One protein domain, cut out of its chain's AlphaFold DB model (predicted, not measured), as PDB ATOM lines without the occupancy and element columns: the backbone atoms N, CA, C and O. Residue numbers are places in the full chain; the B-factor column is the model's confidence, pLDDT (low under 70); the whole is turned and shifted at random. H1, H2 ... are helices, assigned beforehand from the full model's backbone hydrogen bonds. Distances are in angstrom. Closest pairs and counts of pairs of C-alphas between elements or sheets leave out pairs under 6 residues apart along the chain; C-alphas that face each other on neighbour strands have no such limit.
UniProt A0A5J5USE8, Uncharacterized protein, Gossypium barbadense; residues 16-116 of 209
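This is residues 16 to 116 of the 209 residues of an uncharacterized protein of Gossypium barbadense (UniProt A0A5J5USE8). What is the main picture? One long helix, H3, makes the length of a rod; H1 and H2 pack along one side of it and H4 along another, with residues 41 to 46, of which 44 to 46 belong to H3, sticking out at one end. What is it made of? The printed part has 101 residues with four named helices, H1, H2, H3 and H4 along the chain, and no named strand: all helix. How large is it? It is only just loose, close to compact, with a radius of gyration of the C-alphas of 15.6 A and spans of 52 by 26 by 16 A.

Where is the longest helix? H3 is residues 44 to 72, 42.2 A long, from C-alpha 44 at (-66.163, -12.247, 50.915) to C-alpha 72 at (-35.550, 10.248, 32.439). Where are the others? H4 is residues 90 to 109, 28.0 A, ending at C-alpha 109 at (-43.843, 19.726, 26.201). H2 is residues 24 to 33, 14.3 A, and H1 is residues 19 to 22, 4.9 A.

What touches the hub, H3? With residues 58 to 68 alone it touches H2, a helical hairpin at a shallow tilt of 22 degrees, opposite ways; the closest C-alphas, of Cys 24 and Ala 68, are 6.5 A apart. Residues 62 to 70 alone touch residues 97 to 104 of H4, at a shallow tilt of 3 degrees, the same way, with the C-alphas of Ala 70 and Val 104 closest at 6.8 A. Residues 68 to 72 alone touch H1, with the C-alphas of Leu 21 and Ser 72 closest at 5.8 A. Which stay apart? H4 is apart from H1 and H2, while H1 and H2 meet only through their link. What do the backbones show? In H2, H3 and H4 every O i to N i+4 pair is within hydrogen-bond range; H1 is too short for one.

How far does it reach? The C-alphas farthest apart, of Thr 16 and Asn 42, are 52.9 A apart, and the printed part has no cut. Which link is long? H3 to H4, residues 73 to 89. Where is confidence low? The pLDDT is under 70 at residues 41 to 42 and 110 to 115.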
ATOM      1  N   THR A  16     -26.659  13.230  28.871       74.62
ATOM      2  CA  THR A  16     -26.709  11.799  28.548       74.62
ATOM      3  C   THR A  16     -27.876  11.123  29.241       74.62
ATOM      4  O   THR A  16     -28.142  11.337  30.423       74.62
ATOM      5  N   LYS A  17     -28.578  10.257  28.507       70.94
ATOM      6  CA  LYS A  17     -29.647   9.456  29.097       70.94
ATOM      7  C   LYS A  17     -29.059   8.500  30.130       70.94
ATOM      8  O   LYS A  17     -28.083   7.801  29.863       70.94
ATOM      9  N   ASN A  18     -29.658   8.464  31.318       76.31
ATOM     10  CA  ASN A  18     -29.229   7.552  32.369       76.31
ATOM     11  C   ASN A  18     -29.659   6.117  32.006       76.31
ATOM     12  O   ASN A  18     -30.862   5.833  32.027       76.31
ATOM     13  N   PRO A  19     -28.722   5.186  31.748       75.25
ATOM     14  CA  PRO A  19     -29.064   3.836  31.303       75.25
ATOM     15  C   PRO A  19     -29.883   3.070  32.350       75.25
ATOM     16  O   PRO A  19     -30.675   2.200  32.000       75.25
ATOM     17  N   ARG A  20     -29.757   3.415  33.642       78.50
ATOM     18  CA  ARG A  20     -30.581   2.822  34.708       78.50
ATOM     19  C   ARG A  20     -32.047   3.234  34.623       78.50
ATOM     20  O   ARG A  20     -32.899   2.490  35.087       78.50
ATOM     21  N   LEU A  21     -32.335   4.418  34.083       77.38
ATOM     22  CA  LEU A  21     -33.704   4.890  33.890       77.38
ATOM     23  C   LEU A  21     -34.294   4.384  32.571       77.38
ATOM     24  O   LEU A  21     -35.498   4.165  32.485       77.38
ATOM     25  N   GLU A  22     -33.460   4.146  31.558       74.75
ATOM     26  CA  GLU A  22     -33.896   3.503  30.314       74.75
ATOM     27  C   GLU A  22     -34.299   2.041  30.539       74.75
ATOM     28  O   GLU A  22     -35.325   1.595  30.021       74.75
ATOM     29  N   THR A  23     -33.566   1.306  31.381       81.44
ATOM     30  CA  THR A  23     -33.932  -0.073  31.745       81.44
ATOM     31  C   THR A  23     -35.204  -0.162  32.587       81.44
ATOM     32  O   THR A  23     -35.796  -1.239  32.662       81.44
ATOM     33  N   CYS A  24     -35.687   0.941  33.174       83.25
ATOM     34  CA  CYS A  24     -36.968   0.938  33.878       83.25
ATOM     35  C   CYS A  24     -38.146   0.659  32.938       83.25
ATOM     36  O   CYS A  24     -39.093   0.010  33.369       83.25
ATOM     37  N   HIS A  25     -38.095   1.097  31.674       83.44
ATOM     38  CA  HIS A  25     -39.207   0.933  30.733       83.44
ATOM     39  C   HIS A  25     -39.648  -0.532  30.547       83.44
ATOM     40  O   HIS A  25     -40.801  -0.848  30.852       83.44
ATOM     41  N   PRO A  26     -38.765  -1.462  30.117       88.12
ATOM     42  CA  PRO A  26     -39.152  -2.860  29.938       88.12
ATOM     43  C   PRO A  26     -39.556  -3.535  31.256       88.12
ATOM     44  O   PRO A  26     -40.447  -4.383  31.263       88.12
ATOM     45  N   ILE A  27     -38.951  -3.141  32.385       89.56
ATOM     46  CA  ILE A  27     -39.309  -3.667  33.710       89.56
ATOM     47  C   ILE A  27     -40.735  -3.247  34.079       89.56
ATOM     48  O   ILE A  27     -41.535  -4.081  34.492       89.56
ATOM     49  N   LEU A  28     -41.068  -1.967  33.909       89.62
ATOM     50  CA  LEU A  28     -42.400  -1.428  34.170       89.62
ATOM     51  C   LEU A  28     -43.452  -2.085  33.276       89.62
ATOM     52  O   LEU A  28     -44.502  -2.478  33.779       89.62
ATOM     53  N   HIS A  29     -43.156  -2.270  31.989       89.00
ATOM     54  CA  HIS A  29     -44.058  -2.957  31.067       89.00
ATOM     55  C   HIS A  29     -44.317  -4.410  31.495       89.00
ATOM     56  O   HIS A  29     -45.466  -4.825  31.619       89.00
ATOM     57  N   SER A  30     -43.262  -5.160  31.831       89.81
ATOM     58  CA  SER A  30     -43.392  -6.535  32.336       89.81
ATOM     59  C   SER A  30     -44.181  -6.599  33.650       89.81
ATOM     60  O   SER A  30     -44.999  -7.499  33.856       89.81
ATOM     61  N   LEU A  31     -43.997  -5.615  34.538       90.06
ATOM     62  CA  LEU A  31     -44.791  -5.513  35.759       90.06
ATOM     63  C   LEU A  31     -46.272  -5.299  35.443       90.06
ATOM     64  O   LEU A  31     -47.091  -5.990  36.049       90.06
ATOM     65  N   VAL A  32     -46.613  -4.423  34.491       90.00
ATOM     66  CA  VAL A  32     -47.997  -4.217  34.027       90.00
ATOM     67  C   VAL A  32     -48.592  -5.504  33.460       90.00
ATOM     68  O   VAL A  32     -49.689  -5.880  33.858       90.00
ATOM     69  N   GLU A  33     -47.865  -6.226  32.609       88.75
ATOM     70  CA  GLU A  33     -48.307  -7.526  32.075       88.75
ATOM     71  C   GLU A  33     -48.556  -8.556  33.189       88.75
ATOM     72  O   GLU A  33     -49.471  -9.381  33.117       88.75
ATOM     73  N   SER A  34     -47.771  -8.490  34.266       87.94
ATOM     74  CA  SER A  34     -47.926  -9.367  35.426       87.94
ATOM     75  C   SER A  34     -49.085  -8.976  36.358       87.94
ATOM     76  O   SER A  34     -49.423  -9.764  37.255       87.94
ATOM     77  N   LEU A  35     -49.714  -7.801  36.172       85.25
ATOM     78  CA  LEU A  35     -50.837  -7.306  36.980       85.25
ATOM     79  C   LEU A  35     -52.107  -8.127  36.729       85.25
ATOM     80  O   LEU A  35     -53.072  -7.688  36.112       85.25
ATOM     81  N   ASN A  36     -52.145  -9.320  37.302       81.44
ATOM     82  CA  ASN A  36     -53.306 -10.189  37.279       81.44
ATOM     83  C   ASN A  36     -54.039 -10.098  38.612       81.44
ATOM     84  O   ASN A  36     -53.406 -10.136  39.668       81.44
ATOM     85  N   LEU A  37     -55.370 -10.010  38.569       79.75
ATOM     86  CA  LEU A  37     -56.213 -10.157  39.752       79.75
ATOM     87  C   LEU A  37     -56.409 -11.661  40.026       79.75
ATOM     88  O   LEU A  37     -57.112 -12.327  39.261       79.75
ATOM     89  N   PRO A  38     -55.817 -12.226  41.095       76.50
ATOM     90  CA  PRO A  38     -55.976 -13.640  41.409       76.50
ATOM     91  C   PRO A  38     -57.447 -14.005  41.640       76.50
ATOM     92  O   PRO A  38     -58.174 -13.312  42.358       76.50
ATOM     93  N   LYS A  39     -57.888 -15.136  41.085       73.25
ATOM     94  CA  LYS A  39     -59.207 -15.703  41.393       73.25
ATOM     95  C   LYS A  39     -59.144 -16.376  42.768       73.25
ATOM     96  O   LYS A  39     -58.359 -17.296  42.965       73.25
ATOM     97  N   VAL A  40     -59.980 -15.945  43.713       71.38
ATOM     98  CA  VAL A  40     -60.065 -16.548  45.057       71.38
ATOM     99  C   VAL A  40     -61.412 -17.238  45.255       71.38
ATOM    100  O   VAL A  40     -62.453 -16.702  44.866       71.38
ATOM    101  N   LYS A  41     -61.392 -18.431  45.874       67.44
ATOM    102  CA  LYS A  41     -62.588 -19.191  46.288       67.44
ATOM    103  C   LYS A  41     -63.476 -18.377  47.248       67.44
ATOM    104  O   LYS A  41     -63.001 -17.466  47.914       67.44
ATOM    105  N   ASN A  42     -64.761 -18.736  47.300       65.50
ATOM    106  CA  ASN A  42     -65.962 -18.037  47.809       65.50
ATOM    107  C   ASN A  42     -65.955 -17.384  49.221       65.50
ATOM    108  O   ASN A  42     -66.952 -17.458  49.929       65.50
ATOM    109  N   SER A  43     -64.901 -16.681  49.638       78.94
ATOM    110  CA  SER A  43     -64.898 -15.861  50.855       78.94
ATOM    111  C   SER A  43     -64.999 -14.378  50.507       78.94
ATOM    112  O   SER A  43     -64.163 -13.842  49.775       78.94
ATOM    113  N   ALA A  44     -66.004 -13.694  51.063       78.56
ATOM    114  CA  ALA A  44     -66.163 -12.247  50.915       78.56
ATOM    115  C   ALA A  44     -64.910 -11.485  51.391       78.56
ATOM    116  O   ALA A  44     -64.425 -10.600  50.689       78.56
ATOM    117  N   LYS A  45     -64.315 -11.897  52.520       78.12
ATOM    118  CA  LYS A  45     -63.075 -11.305  53.058       78.12
ATOM    119  C   LYS A  45     -61.868 -11.552  52.147       78.12
ATOM    120  O   LYS A  45     -61.098 -10.632  51.889       78.12
ATOM    121  N   GLY A  46     -61.734 -12.769  51.612       79.69
ATOM    122  CA  GLY A  46     -60.661 -13.111  50.670       79.69
ATOM    123  C   GLY A  46     -60.722 -12.279  49.385       79.69
ATOM    124  O   GLY A  46     -59.698 -11.791  48.912       79.69
ATOM    125  N   LYS A  47     -61.933 -12.034  48.868       82.56
ATOM    126  CA  LYS A  47     -62.153 -11.148  47.715       82.56
ATOM    127  C   LYS A  47     -61.739  -9.703  48.012       82.56
ATOM    128  O   LYS A  47     -61.093  -9.087  47.170       82.56
ATOM    129  N   VAL A  48     -62.077  -9.166  49.187       82.75
ATOM    130  CA  VAL A  48     -61.679  -7.801  49.586       82.75
ATOM    131  C   VAL A  48     -60.157  -7.678  49.683       82.75
ATOM    132  O   VAL A  48     -59.593  -6.759  49.093       82.75
ATOM    133  N   LEU A  49     -59.486  -8.628  50.343       81.88
ATOM    134  CA  LEU A  49     -58.026  -8.621  50.469       81.88
ATOM    135  C   LEU A  49     -57.337  -8.623  49.105       81.88
ATOM    136  O   LEU A  49     -56.450  -7.812  48.860       81.88
ATOM    137  N   VAL A  50     -57.744  -9.524  48.211       84.56
ATOM    138  CA  VAL A  50     -57.095  -9.642  46.906       84.56
ATOM    139  C   VAL A  50     -57.291  -8.392  46.054       84.56
ATOM    140  O   VAL A  50     -56.351  -7.960  45.392       84.56
ATOM    141  N   ARG A  51     -58.461  -7.750  46.133       86.88
ATOM    142  CA  ARG A  51     -58.701  -6.450  45.487       86.88
ATOM    143  C   ARG A  51     -57.835  -5.333  46.077       86.88
ATOM    144  O   ARG A  51     -57.365  -4.487  45.322       86.88
ATOM    145  N   ALA A  52     -57.611  -5.334  47.392       84.31
ATOM    146  CA  ALA A  52     -56.741  -4.364  48.057       84.31
ATOM    147  C   ALA A  52     -55.263  -4.572  47.686       84.31
ATOM    148  O   ALA A  52     -54.581  -3.621  47.313       84.31
ATOM    149  N   MET A  53     -54.777  -5.817  47.706       83.50
ATOM    150  CA  MET A  53     -53.408  -6.154  47.296       83.50
ATOM    151  C   MET A  53     -53.159  -5.852  45.816       83.50
ATOM    152  O   MET A  53     -52.092  -5.357  45.462       83.50
ATOM    153  N   TYR A  54     -54.139  -6.132  44.954       88.50
ATOM    154  CA  TYR A  54     -54.077  -5.754  43.544       88.50
ATOM    155  C   TYR A  54     -53.989  -4.230  43.380       88.50
ATOM    156  O   TYR A  54     -53.113  -3.759  42.662       88.50
ATOM    157  N   GLY A  55     -54.801  -3.462  44.116       88.44
ATOM    158  CA  GLY A  55     -54.718  -1.997  44.125       88.44
ATOM    159  C   GLY A  55     -53.360  -1.466  44.583       88.44
ATOM    160  O   GLY A  55     -52.803  -0.583  43.940       88.44
ATOM    161  N   ALA A  56     -52.771  -2.052  45.628       85.75
ATOM    162  CA  ALA A  56     -51.427  -1.684  46.075       85.75
ATOM    163  C   ALA A  56     -50.363  -1.943  44.992       85.75
ATOM    164  O   ALA A  56     -49.510  -1.091  44.757       85.75
ATOM    165  N   LYS A  57     -50.430  -3.088  44.294       87.94
ATOM    166  CA  LYS A  57     -49.530  -3.391  43.167       87.94
ATOM    167  C   LYS A  57     -49.680  -2.378  42.034       87.94
ATOM    168  O   LYS A  57     -48.676  -1.852  41.568       87.94
ATOM    169  N   VAL A  58     -50.918  -2.089  41.635       91.44
ATOM    170  CA  VAL A  58     -51.240  -1.083  40.611       91.44
ATOM    171  C   VAL A  58     -50.646   0.277  40.978       91.44
ATOM    172  O   VAL A  58     -49.932   0.866  40.171       91.44
ATOM    173  N   ALA A  59     -50.877   0.746  42.207       89.56
ATOM    174  CA  ALA A  59     -50.386   2.041  42.667       89.56
ATOM    175  C   ALA A  59     -48.851   2.111  42.682       89.56
ATOM    176  O   ALA A  59     -48.285   3.099  42.226       89.56
ATOM    177  N   ILE A  60     -48.168   1.059  43.156       88.50
ATOM    178  CA  ILE A  60     -46.697   0.991  43.141       88.50
ATOM    179  C   ILE A  60     -46.165   1.067  41.706       88.50
ATOM    180  O   ILE A  60     -45.302   1.897  41.433       88.50
ATOM    181  N   VAL A  61     -46.683   0.238  40.792       91.56
ATOM    182  CA  VAL A  61     -46.236   0.216  39.387       91.56
ATOM    183  C   VAL A  61     -46.448   1.580  38.733       91.56
ATOM    184  O   VAL A  61     -45.538   2.103  38.091       91.56
ATOM    185  N   TYR A  62     -47.616   2.188  38.954       92.38
ATOM    186  CA  TYR A  62     -47.924   3.510  38.430       92.38
ATOM    187  C   TYR A  62     -46.967   4.586  38.965       92.38
ATOM    188  O   TYR A  62     -46.347   5.301  38.179       92.38
ATOM    189  N   ILE A  63     -46.758   4.659  40.282       89.69
ATOM    190  CA  ILE A  63     -45.845   5.634  40.903       89.69
ATOM    191  C   ILE A  63     -44.409   5.457  40.395       89.69
ATOM    192  O   ILE A  63     -43.744   6.441  40.071       89.69
ATOM    193  N   CYS A  64     -43.930   4.217  40.267       89.31
ATOM    194  CA  CYS A  64     -42.615   3.948  39.689       89.31
ATOM    195  C   CYS A  64     -42.510   4.451  38.242       89.31
ATOM    196  O   CYS A  64     -41.465   4.976  37.863       89.31
ATOM    197  N   SER A  65     -43.584   4.348  37.452       91.19
ATOM    198  CA  SER A  65     -43.615   4.878  36.084       91.19
ATOM    199  C   SER A  65     -43.566   6.401  36.023       91.19
ATOM    200  O   SER A  65     -42.827   6.957  35.214       91.19
ATOM    201  N   VAL A  66     -44.260   7.080  36.941       89.88
ATOM    202  CA  VAL A  66     -44.209   8.542  37.071       89.88
ATOM    203  C   VAL A  66     -42.783   8.994  37.384       89.88
ATOM    204  O   VAL A  66     -42.271   9.897  36.723       89.88
ATOM    205  N   PHE A  67     -42.101   8.332  38.326       85.88
ATOM    206  CA  PHE A  67     -40.699   8.632  38.629       85.88
ATOM    207  C   PHE A  67     -39.764   8.335  37.462       85.88
ATOM    208  O   PHE A  67     -38.915   9.167  37.142       85.88
ATOM    209  N   ALA A  68     -39.924   7.185  36.806       86.94
ATOM    210  CA  ALA A  68     -39.120   6.836  35.645       86.94
ATOM    211  C   ALA A  68     -39.275   7.889  34.543       86.94
ATOM    212  O   ALA A  68     -38.271   8.376  34.031       86.94
ATOM    213  N   ALA A  69     -40.503   8.305  34.224       86.19
ATOM    214  CA  ALA A  69     -40.772   9.350  33.242       86.19
ATOM    215  C   ALA A  69     -40.156  10.692  33.643       86.19
ATOM    216  O   ALA A  69     -39.380  11.259  32.873       86.19
ATOM    217  N   ALA A  70     -40.449  11.176  34.852       82.12
ATOM    218  CA  ALA A  70     -39.998  12.484  35.316       82.12
ATOM    219  C   ALA A  70     -38.464  12.598  35.371       82.12
ATOM    220  O   ALA A  70     -37.912  13.622  34.971       82.12
ATOM    221  N   LEU A  71     -37.773  11.549  35.829       80.12
ATOM    222  CA  LEU A  71     -36.314  11.554  35.984       80.12
ATOM    223  C   LEU A  71     -35.564  11.276  34.677       80.12
ATOM    224  O   LEU A  71     -34.432  11.718  34.523       80.12
ATOM    225  N   SER A  72     -36.165  10.530  33.745       78.50
ATOM    226  CA  SER A  72     -35.550  10.248  32.439       78.50
ATOM    227  C   SER A  72     -35.841  11.308  31.381       78.50
ATOM    228  O   SER A  72     -35.281  11.229  30.290       78.50
ATOM    229  N   GLY A  73     -36.764  12.238  31.652       76.56
ATOM    230  CA  GLY A  73     -37.262  13.161  30.631       76.56
ATOM    231  C   GLY A  73     -38.039  12.454  29.509       76.56
ATOM    232  O   GLY A  73     -38.184  13.004  28.421       76.56
ATOM    233  N   SER A  74     -38.495  11.214  29.725       75.31
ATOM    234  CA  SER A  74     -39.028  10.345  28.670       75.31
ATOM    235  C   SER A  74     -40.513  10.059  28.884       75.31
ATOM    236  O   SER A  74     -40.890   9.249  29.733       75.31
ATOM    237  N   ALA A  75     -41.367  10.681  28.066       76.12
ATOM    238  CA  ALA A  75     -42.809  10.423  28.055       76.12
ATOM    239  C   ALA A  75     -43.193   8.940  27.862       76.12
ATOM    240  O   ALA A  75     -44.137   8.507  28.518       76.12
ATOM    241  N   PRO A  76     -42.479   8.128  27.053       76.12
ATOM    242  CA  PRO A  76     -42.733   6.688  26.952       76.12
ATOM    243  C   PRO A  76     -42.690   5.920  28.280       76.12
ATOM    244  O   PRO A  76     -43.336   4.888  28.406       76.12
ATOM    245  N   ASN A  77     -41.958   6.402  29.289       80.19
ATOM    246  CA  ASN A  77     -41.901   5.752  30.603       80.19
ATOM    247  C   ASN A  77     -43.153   5.979  31.452       80.19
ATOM    248  O   ASN A  77     -43.326   5.309  32.467       80.19
ATOM    249  N   LEU A  78     -44.011   6.915  31.050       87.81
ATOM    250  CA  LEU A  78     -45.246   7.232  31.740       87.81
ATOM    251  C   LEU A  78     -46.328   6.252  31.296       87.81
ATOM    252  O   LEU A  78     -46.837   6.335  30.177       87.81
ATOM    253  N   LEU A  79     -46.672   5.320  32.179       88.94
ATOM    254  CA  LEU A  79     -47.634   4.285  31.846       88.94
ATOM    255  C   LEU A  79     -49.062   4.839  31.778       88.94
ATOM    256  O   LEU A  79     -49.481   5.678  32.581       88.94
ATOM    257  N   ASP A  80     -49.820   4.298  30.830       88.56
ATOM    258  CA  ASP A  80     -51.257   4.496  30.707       88.56
ATOM    259  C   ASP A  80     -51.897   3.114  30.601       88.56
ATOM    260  O   ASP A  80     -51.780   2.436  29.578       88.56
ATOM    261  N   PHE A  81     -52.482   2.635  31.698       87.38
ATOM    262  CA  PHE A  81     -53.122   1.324  31.722       87.38
ATOM    263  C   PHE A  81     -54.465   1.373  32.435       87.38
ATOM    264  O   PHE A  81     -54.681   2.127  33.385       87.38
ATOM    265  N   SER A  82     -55.389   0.549  31.950       87.62
ATOM    266  CA  SER A  82     -56.713   0.397  32.534       87.62
ATOM    267  C   SER A  82     -56.709  -0.687  33.604       87.62
ATOM    268  O   SER A  82     -56.151  -1.766  33.409       87.62
ATOM    269  N   VAL A  83     -57.425  -0.441  34.695       89.38
ATOM    270  CA  VAL A  83     -57.791  -1.466  35.677       89.38
ATOM    271  C   VAL A  83     -59.253  -1.863  35.509       89.38
ATOM    272  O   VAL A  83     -60.036  -1.172  34.858       89.38
ATOM    273  N   LEU A  84     -59.649  -2.980  36.118       87.06
ATOM    274  CA  LEU A  84     -61.031  -3.445  36.059       87.06
ATOM    275  C   LEU A  84     -61.971  -2.427  36.735       87.06
ATOM    276  O   LEU A  84     -61.924  -2.251  37.951       87.06
ATOM    277  N   SER A  85     -62.862  -1.805  35.957       86.69
ATOM    278  CA  SER A  85     -63.769  -0.733  36.412       86.69
ATOM    279  C   SER A  85     -64.730  -1.145  37.531       86.69
ATOM    280  O   SER A  85     -65.253  -0.304  38.251       86.69
ATOM    281  N   THR A  86     -64.937  -2.451  37.719       86.69
ATOM    282  CA  THR A  86     -65.761  -3.002  38.808       86.69
ATOM    283  C   THR A  86     -65.109  -2.890  40.192       86.69
ATOM    284  O   THR A  86     -65.738  -3.219  41.201       86.69
ATOM    285  N   LEU A  87     -63.839  -2.480  40.270       89.12
ATOM    286  CA  LEU A  87     -63.136  -2.300  41.536       89.12
ATOM    287  C   LEU A  87     -63.538  -0.967  42.192       89.12
ATOM    288  O   LEU A  87     -63.531   0.058  41.516       89.12
ATOM    289  N   PRO A  88     -63.798  -0.934  43.514       87.81
ATOM    290  CA  PRO A  88     -64.282   0.274  44.194       87.81
ATOM    291  C   PRO A  88     -63.358   1.498  44.105       87.81
ATOM    292  O   PRO A  88     -63.818   2.620  44.264       87.81
ATOM    293  N   TRP A  89     -62.058   1.286  43.889       91.12
ATOM    294  CA  TRP A  89     -61.049   2.344  43.799       91.12
ATOM    295  C   TRP A  89     -60.675   2.708  42.354       91.12
ATOM    296  O   TRP A  89     -59.865   3.608  42.153       91.12
ATOM    297  N   ALA A  90     -61.227   2.016  41.347       92.12
ATOM    298  CA  ALA A  90     -60.805   2.163  39.954       92.12
ATOM    299  C   ALA A  90     -61.040   3.573  39.398       92.12
ATOM    300  O   ALA A  90     -60.167   4.091  38.709       92.12
ATOM    301  N   SER A  91     -62.180   4.198  39.717       92.56
ATOM    302  CA  SER A  91     -62.485   5.567  39.273       92.56
ATOM    303  C   SER A  91     -61.488   6.572  39.843       92.56
ATOM    304  O   SER A  91     -60.857   7.301  39.092       92.56
ATOM    305  N   VAL A  92     -61.259   6.524  41.157       93.00
ATOM    306  CA  VAL A  92     -60.296   7.400  41.841       93.00
ATOM    307  C   VAL A  92     -58.885   7.210  41.282       93.00
ATOM    308  O   VAL A  92     -58.165   8.182  41.075       93.00
ATOM    309  N   PHE A  93     -58.482   5.966  41.003       92.38
ATOM    310  CA  PHE A  93     -57.198   5.698  40.357       92.38
ATOM    311  C   PHE A  93     -57.123   6.316  38.957       92.38
ATOM    312  O   PHE A  93     -56.110   6.924  38.625       92.38
ATOM    313  N   PHE A  94     -58.181   6.193  38.154       93.81
ATOM    314  CA  PHE A  94     -58.227   6.772  36.813       93.81
ATOM    315  C   PHE A  94     -58.137   8.303  36.841       93.81
ATOM    316  O   PHE A  94     -57.400   8.883  36.043       93.81
ATOM    317  N   ASP A  95     -58.811   8.953  37.791       94.25
ATOM    318  CA  ASP A  95     -58.747  10.407  37.974       94.25
ATOM    319  C   ASP A  95     -57.324  10.859  38.336       94.25
ATOM    320  O   ASP A  95     -56.795  11.812  37.753       94.25
ATOM    321  N   VAL A  96     -56.668  10.135  39.251       93.19
ATOM    322  CA  VAL A  96     -55.266  10.378  39.625       93.19
ATOM    323  C   VAL A  96     -54.341  10.158  38.430       93.19
ATOM    324  O   VAL A  96     -53.538  11.041  38.130       93.19
ATOM    325  N   GLN A  97     -54.470   9.027  37.727       94.12
ATOM    326  CA  GLN A  97     -53.643   8.701  36.564       94.12
ATOM    327  C   GLN A  97     -53.776   9.771  35.484       94.12
ATOM    328  O   GLN A  97     -52.774  10.257  34.974       94.12
ATOM    329  N   THR A  98     -55.003  10.185  35.171       94.19
ATOM    330  CA  THR A  98     -55.280  11.198  34.147       94.19
ATOM    331  C   THR A  98     -54.672  12.546  34.522       94.19
ATOM    332  O   THR A  98     -53.972  13.159  33.715       94.19
ATOM    333  N   THR A  99     -54.894  12.990  35.762       94.06
ATOM    334  CA  THR A  99     -54.410  14.287  36.253       94.06
ATOM    335  C   THR A  99     -52.885  14.330  36.276       94.06
ATOM    336  O   THR A  99     -52.274  15.229  35.697       94.06
ATOM    337  N   VAL A 100     -52.253  13.332  36.897       91.38
ATOM    338  CA  VAL A 100     -50.794  13.268  37.014       91.38
ATOM    339  C   VAL A 100     -50.153  13.069  35.643       91.38
ATOM    340  O   VAL A 100     -49.186  13.761  35.329       91.38
ATOM    341  N   ASN A 101     -50.704  12.202  34.783       92.06
ATOM    342  CA  ASN A 101     -50.150  12.002  33.445       92.06
ATOM    343  C   ASN A 101     -50.221  13.280  32.605       92.06
ATOM    344  O   ASN A 101     -49.279  13.576  31.871       92.06
ATOM    345  N   SER A 102     -51.311  14.043  32.715       90.19
ATOM    346  CA  SER A 102     -51.453  15.336  32.042       90.19
ATOM    347  C   SER A 102     -50.360  16.317  32.476       90.19
ATOM    348  O   SER A 102     -49.663  16.874  31.628       90.19
ATOM    349  N   GLU A 103     -50.150  16.480  33.784       87.00
ATOM    350  CA  GLU A 103     -49.120  17.385  34.310       87.00
ATOM    351  C   GLU A 103     -47.704  16.944  33.917       87.00
ATOM    352  O   GLU A 103     -46.910  17.758  33.445       87.00
ATOM    353  N   VAL A 104     -47.394  15.649  34.011       85.50
ATOM    354  CA  VAL A 104     -46.081  15.116  33.615       85.50
ATOM    355  C   VAL A 104     -45.840  15.300  32.110       85.50
ATOM    356  O   VAL A 104     -44.770  15.753  31.705       85.50
ATOM    357  N   ARG A 105     -46.836  15.034  31.252       85.69
ATOM    358  CA  ARG A 105     -46.720  15.261  29.795       85.69
ATOM    359  C   ARG A 105     -46.550  16.744  29.454       85.69
ATOM    360  O   ARG A 105     -45.785  17.086  28.547       85.69
ATOM    361  N   LYS A 106     -47.214  17.637  30.193       83.81
ATOM    362  CA  LYS A 106     -47.051  19.089  30.053       83.81
ATOM    363  C   LYS A 106     -45.625  19.532  30.380       83.81
ATOM    364  O   LYS A 106     -45.086  20.372  29.665       83.81
ATOM    365  N   MET A 107     -44.985  18.936  31.391       77.75
ATOM    366  CA  MET A 107     -43.582  19.223  31.719       77.75
ATOM    367  C   MET A 107     -42.641  18.929  30.543       77.75
ATOM    368  O   MET A 107     -41.809  19.775  30.217       77.75
ATOM    369  N   PHE A 108     -42.817  17.791  29.858       74.06
ATOM    370  CA  PHE A 108     -42.001  17.437  28.686       74.06
ATOM    371  C   PHE A 108     -42.242  18.360  27.486       74.06
ATOM    372  O   PHE A 108     -41.319  18.665  26.736       74.06
ATOM    373  N   SER A 109     -43.473  18.846  27.319       71.94
ATOM    374  CA  SER A 109     -43.843  19.726  26.201       71.94
ATOM    375  C   SER A 109     -43.198  21.117  26.293       71.94
ATOM    376  O   SER A 109     -43.044  21.791  25.280       71.94
ATOM    377  N   CYS A 110     -42.783  21.542  27.491       65.62
ATOM    378  CA  CYS A 110     -42.107  22.822  27.715       65.62
ATOM    379  C   CYS A 110     -40.583  22.777  27.484       65.62
ATOM    380  O   CYS A 110     -39.905  23.752  27.802       65.62
ATOM    381  N   GLY A 111     -40.027  21.667  26.979       58.03
ATOM    382  CA  GLY A 111     -38.592  21.544  26.686       58.03
ATOM    383  C   GLY A 111     -37.682  21.479  27.920       58.03
ATOM    384  O   GLY A 111     -36.475  21.664  27.792       58.03
ATOM    385  N   LYS A 112     -38.243  21.227  29.110       61.62
ATOM    386  CA  LYS A 112     -37.473  21.012  30.342       61.62
ATOM    387  C   LYS A 112     -36.802  19.644  30.297       61.62
ATOM    388  O   LYS A 112     -37.452  18.650  29.972       61.62
ATOM    389  N   PHE A 113     -35.501  19.615  30.582       55.72
ATOM    390  CA  PHE A 113     -34.645  18.444  30.392       55.72
ATOM    391  C   PHE A 113     -35.016  17.314  31.367       55.72
ATOM    392  O   PHE A 113     -34.915  16.133  31.037       55.72
ATOM    393  N   THR A 114     -35.543  17.677  32.540       62.03
ATOM    394  CA  THR A 114     -36.121  16.742  33.511       62.03
ATOM    395  C   THR A 114     -37.361  17.334  34.183       62.03
ATOM    396  O   THR A 114     -37.599  18.539  34.148       62.03
ATOM    397  N   GLY A 115     -38.151  16.500  34.865       63.06
ATOM    398  CA  GLY A 115     -39.194  16.979  35.782       63.06
ATOM    399  C   GLY A 115     -38.647  17.737  37.006       63.06
ATOM    400  O   GLY A 115     -39.435  18.211  37.820       63.06
ATOM    401  N   LEU A 116     -37.319  17.851  37.152       78.50
ATOM    402  CA  LEU A 116     -36.634  18.517  38.257       78.50
ATOM    403  C   LEU A 116     -36.179  19.913  37.817       78.50
ATOM    404  O   LEU A 116     -35.076  20.101  37.312       78.50
TER     405      LEU A 116